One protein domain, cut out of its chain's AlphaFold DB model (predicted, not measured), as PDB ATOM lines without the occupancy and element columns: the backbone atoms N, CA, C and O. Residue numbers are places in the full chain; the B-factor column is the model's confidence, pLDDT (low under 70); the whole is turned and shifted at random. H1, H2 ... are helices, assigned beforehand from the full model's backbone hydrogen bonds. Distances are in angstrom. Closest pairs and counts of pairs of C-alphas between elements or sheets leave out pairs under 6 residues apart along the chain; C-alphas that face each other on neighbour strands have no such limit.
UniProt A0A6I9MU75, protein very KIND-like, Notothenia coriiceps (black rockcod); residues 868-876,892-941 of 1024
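What this domain is: This is residues 868 to 876 and 892 to 941 of the 1024 residues of the protein "protein very KIND-like" of Notothenia coriiceps (black rockcod) (UniProt A0A6I9MU75). Four short helices form a small cluster: H4 and H1 run side by side in opposite ways, and on one side of this pair H2 packs on H1 at a steep angle while H3 crosses H4 nearly at a right angle. H2 and H3 follow each other through a tight link, and a short link of seven residues leads from H3 to H4. The printed part has 59 residues with four named helices, in the order H1, H2, H3, H4, and no named strand; the class is all helix, with 43 residues in the helices. The whole is compact and rounded, with a radius of gyration of the C-alphas of 10.3 A and spans of 31 by 25 by 18 A.

How they stand to each other: The longest helix is H4, residues 926 to 937, and it is the hub, touching three other helices. It touches H1, residues 868 to 876, with its residues 932 to 936 alone; the closest C-alphas are those of Val 872 and Leu 935, 6.7 A apart. H1 and H4 stand at a shallow tilt of 18 degrees and run opposite ways. H3, residues 908 to 918, touches H4 and is about perpendicular to it at 74 degrees, with the C-alphas of Ala 912 and Leu 929 closest at 6.2 A. H2, residues 892 to 902, touches H1 at a steep tilt of 47 degrees, opposite ways; their closest C-alphas, those of Ile 873 and Gly 897, are 4.8 A apart. H2 and H4 only just touch, with 3 pairs of C-alphas within 8 A, and H4 does so with residues 932 to 936 alone; the closest are those of Phe 901 and Val 936, 5.6 A apart. Their tilt is steep, 65 degrees, and they run the same way. H2 and H3 are close but not clearly touching, with the C-alphas of Ile 900 and Val 915 closest at 7.2 A. H1 and H3 are apart. In H1, H2, H3 and H4 every O i to N i+4 pair is within hydrogen-bond range.

Where its parts are: H4 measures 16.3 A from first to last C-alpha and ends at C-alpha 937, at (173.913, 248.170, 157.352). H3 measures 15.2 A, H2 15.1 A and H1 12.5 A. H1 begins at C-alpha 868, at (177.606, 239.584, 156.670), and H3 begins at C-alpha 908, at (167.221, 252.136, 163.386).

The domain as a whole: The two C-alphas farthest apart, those of Asp 921 and Ser 941, are 31.8 A apart. Residues 877 to 891 are not printed, and C-alphas 876 and 892 are 10.3 A apart across this cut, which lies in the link from H1 to H2. No link that is printed whole is long. The mean pLDDT of the printed part is 83.4, and residues 892 and 939 to 941 are under 70.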
ATOM      1  N   ALA A 868     178.316 238.760 155.686       74.56
ATOM      2  CA  ALA A 868     177.606 239.584 156.670       74.56
ATOM      3  C   ALA A 868     176.275 238.977 157.172       74.56
ATOM      4  O   ALA A 868     175.787 239.364 158.226       74.56
ATOM      5  N   LEU A 869     175.680 238.035 156.429       83.81
ATOM      6  CA  LEU A 869     174.524 237.259 156.895       83.81
ATOM      7  C   LEU A 869     174.990 236.155 157.857       83.81
ATOM      8  O   LEU A 869     174.360 235.948 158.889       83.81
ATOM      9  N   GLN A 870     176.131 235.514 157.580       83.88
ATOM     10  CA  GLN A 870     176.749 234.576 158.521       83.88
ATOM     11  C   GLN A 870     177.142 235.274 159.835       83.88
ATOM     12  O   GLN A 870     176.825 234.760 160.899       83.88
ATOM     13  N   GLU A 871     177.733 236.474 159.769       82.75
ATOM     14  CA  GLU A 871     178.043 237.303 160.949       82.75
ATOM     15  C   GLU A 871     176.792 237.601 161.805       82.75
ATOM     16  O   GLU A 871     176.873 237.573 163.031       82.75
ATOM     17  N   VAL A 872     175.627 237.833 161.184       84.88
ATOM     18  CA  VAL A 872     174.347 238.030 161.894       84.88
ATOM     19  C   VAL A 872     173.825 236.726 162.508       84.88
ATOM     20  O   VAL A 872     173.422 236.731 163.669       84.88
ATOM     21  N   ILE A 873     173.856 235.607 161.774       85.00
ATOM     22  CA  ILE A 873     173.413 234.289 162.271       85.00
ATOM     23  C   ILE A 873     174.277 233.830 163.455       85.00
ATOM     24  O   ILE A 873     173.749 233.369 164.466       85.00
ATOM     25  N   ASP A 874     175.597 233.981 163.357       81.94
ATOM     26  CA  ASP A 874     176.539 233.573 164.404       81.94
ATOM     27  C   ASP A 874     176.426 234.470 165.654       81.94
ATOM     28  O   ASP A 874     176.627 233.996 166.773       81.94
ATOM     29  N   PHE A 875     176.056 235.747 165.485       83.19
ATOM     30  CA  PHE A 875     175.780 236.665 166.594       83.19
ATOM     31  C   PHE A 875     174.462 236.334 167.314       83.19
ATOM     32  O   PHE A 875     174.454 236.232 168.538       83.19
ATOM     33  N   LEU A 876     173.375 236.072 166.574       84.69
ATOM     34  CA  LEU A 876     172.094 235.630 167.152       84.69
ATOM     35  C   LEU A 876     172.260 234.332 167.958       84.69
ATOM     36  O   LEU A 876     171.795 234.252 169.094       84.69
ATOM     37  N   GLU A 892     165.915 227.740 162.789       65.88
ATOM     38  CA  GLU A 892     165.263 228.937 163.335       65.88
ATOM     39  C   GLU A 892     166.247 230.114 163.421       65.88
ATOM     40  O   GLU A 892     165.932 231.205 162.947       65.88
ATOM     41  N   ASP A 893     167.483 229.888 163.880       75.31
ATOM     42  CA  ASP A 893     168.550 230.902 163.869       75.31
ATOM     43  C   ASP A 893     168.854 231.423 162.455       75.31
ATOM     44  O   ASP A 893     169.109 232.612 162.245       75.31
ATOM     45  N   VAL A 894     168.863 230.519 161.467       81.50
ATOM     46  CA  VAL A 894     169.186 230.848 160.071       81.50
ATOM     47  C   VAL A 894     168.057 231.655 159.443       81.50
ATOM     48  O   VAL A 894     168.324 232.696 158.847       81.50
ATOM     49  N   THR A 895     166.800 231.247 159.627       81.81
ATOM     50  CA  THR A 895     165.645 232.002 159.113       81.81
ATOM     51  C   THR A 895     165.434 233.331 159.848       81.81
ATOM     52  O   THR A 895     165.063 234.324 159.215       81.81
ATOM     53  N   MET A 896     165.749 233.410 161.146       84.19
ATOM     54  CA  MET A 896     165.785 234.665 161.903       84.19
ATOM     55  C   MET A 896     166.880 235.603 161.379       84.19
ATOM     56  O   MET A 896     166.613 236.781 161.130       84.19
ATOM     57  N   GLY A 897     168.090 235.086 161.146       87.31
ATOM     58  CA  GLY A 897     169.202 235.846 160.580       87.31
ATOM     59  C   GLY A 897     168.943 236.323 159.150       87.31
ATOM     60  O   GLY A 897     169.184 237.490 158.850       87.31
ATOM     61  N   GLU A 898     168.377 235.475 158.285       87.06
ATOM     62  CA  GLU A 898     167.943 235.858 156.934       87.06
ATOM     63  C   GLU A 898     166.871 236.949 156.973       87.06
ATOM     64  O   GLU A 898     166.964 237.934 156.233       87.06
ATOM     65  N   TYR A 899     165.887 236.833 157.870       88.88
ATOM     66  CA  TYR A 899     164.869 237.862 158.037       88.88
ATOM     67  C   TYR A 899     165.475 239.189 158.510       88.88
ATOM     68  O   TYR A 899     165.222 240.225 157.895       88.88
ATOM     69  N   ILE A 900     166.318 239.179 159.545       88.88
ATOM     70  CA  ILE A 900     166.959 240.390 160.083       88.88
ATOM     71  C   ILE A 900     167.912 241.021 159.052       88.88
ATOM     72  O   ILE A 900     167.931 242.244 158.909       88.88
ATOM     73  N   PHE A 901     168.626 240.220 158.258       88.94
ATOM     74  CA  PHE A 901     169.451 240.711 157.151       88.94
ATOM     75  C   PHE A 901     168.617 241.278 155.986       88.94
ATOM     76  O   PHE A 901     169.072 242.184 155.290       88.94
ATOM     77  N   SER A 902     167.373 240.817 155.794       89.00
ATOM     78  CA  SER A 902     166.439 241.399 154.815       89.00
ATOM     79  C   SER A 902     165.926 242.795 155.205       89.00
ATOM     80  O   SER A 902     165.494 243.548 154.336       89.00
ATOM     81  N   LEU A 903     166.039 243.184 156.484       87.56
ATOM     82  CA  LEU A 903     165.679 244.516 157.002       87.56
ATOM     83  C   LEU A 903     166.765 245.585 156.755       87.56
ATOM     84  O   LEU A 903     166.821 246.607 157.447       87.56
ATOM     85  N   LYS A 904     167.642 245.344 155.779       84.88
ATOM     86  CA  LYS A 904     168.721 246.247 155.385       84.88
ATOM     87  C   LYS A 904     168.204 247.583 154.833       84.88
ATOM     88  O   LYS A 904     167.094 247.689 154.319       84.88
ATOM     89  N   ASP A 905     169.030 248.612 154.991       83.44
ATOM     90  CA  ASP A 905     168.836 250.013 154.609       83.44
ATOM     91  C   ASP A 905     167.681 250.727 155.355       83.44
ATOM     92  O   ASP A 905     167.435 251.921 155.149       83.44
ATOM     93  N   LEU A 906     167.018 250.051 156.307       88.44
ATOM     94  CA  LEU A 906     166.063 250.667 157.230       88.44
ATOM     95  C   LEU A 906     166.755 251.540 158.287       88.44
ATOM     96  O   LEU A 906     167.821 251.224 158.812       88.44
ATOM     97  N   GLN A 907     166.085 252.626 158.676       87.69
ATOM     98  CA  GLN A 907     166.478 253.448 159.823       87.69
ATOM     99  C   GLN A 907     166.290 252.679 161.139       87.69
ATOM    100  O   GLN A 907     165.295 251.968 161.287       87.69
ATOM    101  N   TYR A 908     167.188 252.882 162.113       90.50
ATOM    102  CA  TYR A 908     167.221 252.136 163.386       90.50
ATOM    103  C   TYR A 908     165.850 252.024 164.073       90.50
ATOM    104  O   TYR A 908     165.445 250.935 164.454       90.50
ATOM    105  N   GLN A 909     165.092 253.121 164.153       88.00
ATOM    106  CA  GLN A 909     163.763 253.144 164.783       88.00
ATOM    107  C   GLN A 909     162.743 252.219 164.087       88.00
ATOM    108  O   GLN A 909     161.923 251.588 164.751       88.00
ATOM    109  N   MET A 910     162.807 252.103 162.756       87.94
ATOM    110  CA  MET A 910     161.940 251.207 161.983       87.94
ATOM    111  C   MET A 910     162.423 249.755 162.080       87.94
ATOM    112  O   MET A 910     161.619 248.857 162.298       87.94
ATOM    113  N   PHE A 911     163.736 249.534 161.980       92.75
ATOM    114  CA  PHE A 911     164.366 248.226 162.165       92.75
ATOM    115  C   PHE A 911     164.029 247.629 163.542       92.75
ATOM    116  O   PHE A 911     163.472 246.539 163.625       92.75
ATOM    117  N   ALA A 912     164.270 248.388 164.616       89.69
ATOM    118  CA  ALA A 912     163.972 248.010 165.994       89.69
ATOM    119  C   ALA A 912     162.484 247.688 166.204       89.69
ATOM    120  O   ALA A 912     162.159 246.692 166.849       89.69
ATOM    121  N   GLY A 913     161.588 248.501 165.630       88.31
ATOM    122  CA  GLY A 913     160.146 248.264 165.664       88.31
ATOM    123  C   GLY A 913     159.750 246.958 164.971       88.31
ATOM    124  O   GLY A 913     159.061 246.141 165.573       88.31
ATOM    125  N   VAL A 914     160.230 246.724 163.746       91.44
ATOM    126  CA  VAL A 914     159.896 245.522 162.962       91.44
ATOM    127  C   VAL A 914     160.473 244.248 163.589       91.44
ATOM    128  O   VAL A 914     159.770 243.242 163.639       91.44
ATOM    129  N   VAL A 915     161.700 244.276 164.128       89.56
ATOM    130  CA  VAL A 915     162.295 243.129 164.847       89.56
ATOM    131  C   VAL A 915     161.492 242.806 166.113       89.56
ATOM    132  O   VAL A 915     161.036 241.670 166.263       89.56
ATOM    133  N   LYS A 916     161.218 243.806 166.969       88.44
ATOM    134  CA  LYS A 916     160.386 243.639 168.178       88.44
ATOM    135  C   LYS A 916     158.941 243.232 167.850       88.44
ATOM    136  O   LYS A 916     158.309 242.551 168.650       88.44
ATOM    137  N   GLU A 917     158.398 243.610 166.690       89.00
ATOM    138  CA  GLU A 917     157.067 243.172 166.250       89.00
ATOM    139  C   GLU A 917     157.062 241.737 165.695       89.00
ATOM    140  O   GLU A 917     156.053 241.037 165.818       89.00
ATOM    141  N   ARG A 918     158.156 241.279 165.086       86.81
ATOM    142  CA  ARG A 918     158.247 239.954 164.454       86.81
ATOM    143  C   ARG A 918     158.579 238.844 165.435       86.81
ATOM    144  O   ARG A 918     157.983 237.778 165.339       86.81
ATOM    145  N   PHE A 919     159.458 239.120 166.389       86.56
ATOM    146  CA  PHE A 919     159.917 238.162 167.391       86.56
ATOM    147  C   PHE A 919     159.514 238.642 168.791       86.56
ATOM    148  O   PHE A 919     160.367 238.858 169.649       86.56
ATOM    149  N   LYS A 920     158.205 238.863 169.000       80.94
ATOM    150  CA  LYS A 920     157.632 239.387 170.259       80.94
ATOM    151  C   LYS A 920     157.920 238.500 171.474       80.94
ATOM    152  O   LYS A 920     157.911 238.993 172.598       80.94
ATOM    153  N   ASP A 921     158.128 237.211 171.231       76.56
ATOM    154  CA  ASP A 921     158.345 236.184 172.248       76.56
ATOM    155  C   ASP A 921     159.812 236.118 172.720       76.56
ATOM    156  O   ASP A 921     160.106 235.492 173.737       76.56
ATOM    157  N   LEU A 922     160.726 236.810 172.022       82.81
ATOM    158  CA  LEU A 922     162.121 236.997 172.424       82.81
ATOM    159  C   LEU A 922     162.320 238.356 173.106       82.81
ATOM    160  O   LEU A 922     161.699 239.362 172.757       82.81
ATOM    161  N   TYR A 923     163.223 238.393 174.084       80.75
ATOM    162  CA  TYR A 923     163.596 239.625 174.773       80.75
ATOM    163  C   TYR A 923     164.690 240.366 173.990       80.75
ATOM    164  O   TYR A 923     165.765 239.825 173.747       80.75
ATOM    165  N   TRP A 924     164.407 241.613 173.601       85.44
ATOM    166  CA  TRP A 924     165.271 242.421 172.734       85.44
ATOM    167  C   TRP A 924     165.791 243.670 173.445       85.44
ATOM    168  O   TRP A 924     165.086 244.684 173.540       85.44
ATOM    169  N   GLU A 925     167.044 243.615 173.890       85.50
ATOM    170  CA  GLU A 925     167.761 244.788 174.395       85.50
ATOM    171  C   GLU A 925     168.051 245.796 173.275       85.50
ATOM    172  O   GLU A 925     168.151 245.451 172.095       85.50
ATOM    173  N   GLU A 926     168.165 247.077 173.630       84.12
ATOM    174  CA  GLU A 926     168.368 248.136 172.629       84.12
ATOM    175  C   GLU A 926     169.812 248.154 172.110       84.12
ATOM    176  O   GLU A 926     170.026 248.385 170.921       84.12
ATOM    177  N   ASP A 927     170.784 247.791 172.952       84.94
ATOM    178  CA  ASP A 927     172.182 247.612 172.546       84.94
ATOM    179  C   ASP A 927     172.330 246.429 171.566       84.94
ATOM    180  O   ASP A 927     172.986 246.560 170.531       84.94
ATOM    181  N   LEU A 928     171.635 245.310 171.820       86.94
ATOM    182  CA  LEU A 928     171.573 244.137 170.935       86.94
ATOM    183  C   LEU A 928     171.024 244.502 169.543       86.94
ATOM    184  O   LEU A 928     171.614 244.162 168.513       86.94
ATOM    185  N   LEU A 929     169.923 245.258 169.503       89.19
ATOM    186  CA  LEU A 929     169.350 245.798 168.266       89.19
ATOM    187  C   LEU A 929     170.268 246.815 167.581       89.19
ATOM    188  O   LEU A 929     170.304 246.856 166.353       89.19
ATOM    189  N   GLY A 930     171.009 247.621 168.344       85.44
ATOM    190  CA  GLY A 930     172.007 248.551 167.820       85.44
ATOM    191  C   GLY A 930     173.157 247.832 167.116       85.44
ATOM    192  O   GLY A 930     173.546 248.225 166.014       85.44
ATOM    193  N   VAL A 931     173.656 246.735 167.695       86.94
ATOM    194  CA  VAL A 931     174.689 245.887 167.076       86.94
ATOM    195  C   VAL A 931     174.154 245.193 165.822       86.94
ATOM    196  O   VAL A 931     174.796 245.279 164.775       86.94
ATOM    197  N   LEU A 932     172.960 244.590 165.869       88.25
ATOM    198  CA  LEU A 932     172.327 243.974 164.692       88.25
ATOM    199  C   LEU A 932     172.091 244.987 163.561       88.25
ATOM    200  O   LEU A 932     172.419 244.714 162.405       88.25
ATOM    201  N   HIS A 933     171.590 246.184 163.884       89.75
ATOM    202  CA  HIS A 933     171.404 247.266 162.912       89.75
ATOM    203  C   HIS A 933     172.734 247.682 162.270       89.75
ATOM    204  O   HIS A 933     172.792 247.886 161.055       89.75
ATOM    205  N   CYS A 934     173.818 247.733 163.050       86.88
ATOM    206  CA  CYS A 934     175.154 248.018 162.538       86.88
ATOM    207  C   CYS A 934     175.715 246.890 161.654       86.88
ATOM    208  O   CYS A 934     176.256 247.186 160.590       86.88
ATOM    209  N   LEU A 935     175.559 245.616 162.034       85.25
ATOM    210  CA  LEU A 935     176.027 244.463 161.248       85.25
ATOM    211  C   LEU A 935     175.352 244.394 159.869       85.25
ATOM    212  O   LEU A 935     176.025 244.193 158.855       85.25
ATOM    213  N   VAL A 936     174.037 244.620 159.810       86.75
ATOM    214  CA  VAL A 936     173.249 244.564 158.567       86.75
ATOM    215  C   VAL A 936     173.566 245.739 157.622       86.75
ATOM    216  O   VAL A 936     173.653 245.554 156.402       86.75
ATOM    217  N   ASN A 937     173.772 246.948 158.159       83.00
ATOM    218  CA  ASN A 937     173.913 248.170 157.352       83.00
ATOM    219  C   ASN A 937     175.364 248.602 157.082       83.00
ATOM    220  O   ASN A 937     175.648 249.138 156.012       83.00
ATOM    221  N   TYR A 938     176.290 248.343 158.007       74.69
ATOM    222  CA  TYR A 938     177.684 248.808 157.954       74.69
ATOM    223  C   TYR A 938     178.703 247.661 157.891       74.69
ATOM    224  O   TYR A 938     179.851 247.818 158.307       74.69
ATOM    225  N   SER A 939     178.300 246.513 157.337       62.62
ATOM    226  CA  SER A 939     179.139 245.317 157.222       62.62
ATOM    227  C   SER A 939     180.512 245.645 156.597       62.62
ATOM    228  O   SER A 939     180.572 246.296 155.540       62.62
ATOM    229  N   PRO A 940     181.635 245.182 157.184       46.47
ATOM    230  CA  PRO A 940     182.983 245.613 156.785       46.47
ATOM    231  C   PRO A 940     183.351 245.206 155.349       46.47
ATOM    232  O   PRO A 940     184.194 245.836 154.708       46.47
ATOM    233  N   SER A 941     182.669 244.197 154.804       44.06
ATOM    234  CA  SER A 941     182.781 243.746 153.414       44.06
ATOM    235  C   SER A 941     182.321 244.788 152.379       44.06
ATOM    236  O   SER A 941     182.802 244.752 151.247       44.06
TER     237      SER A 941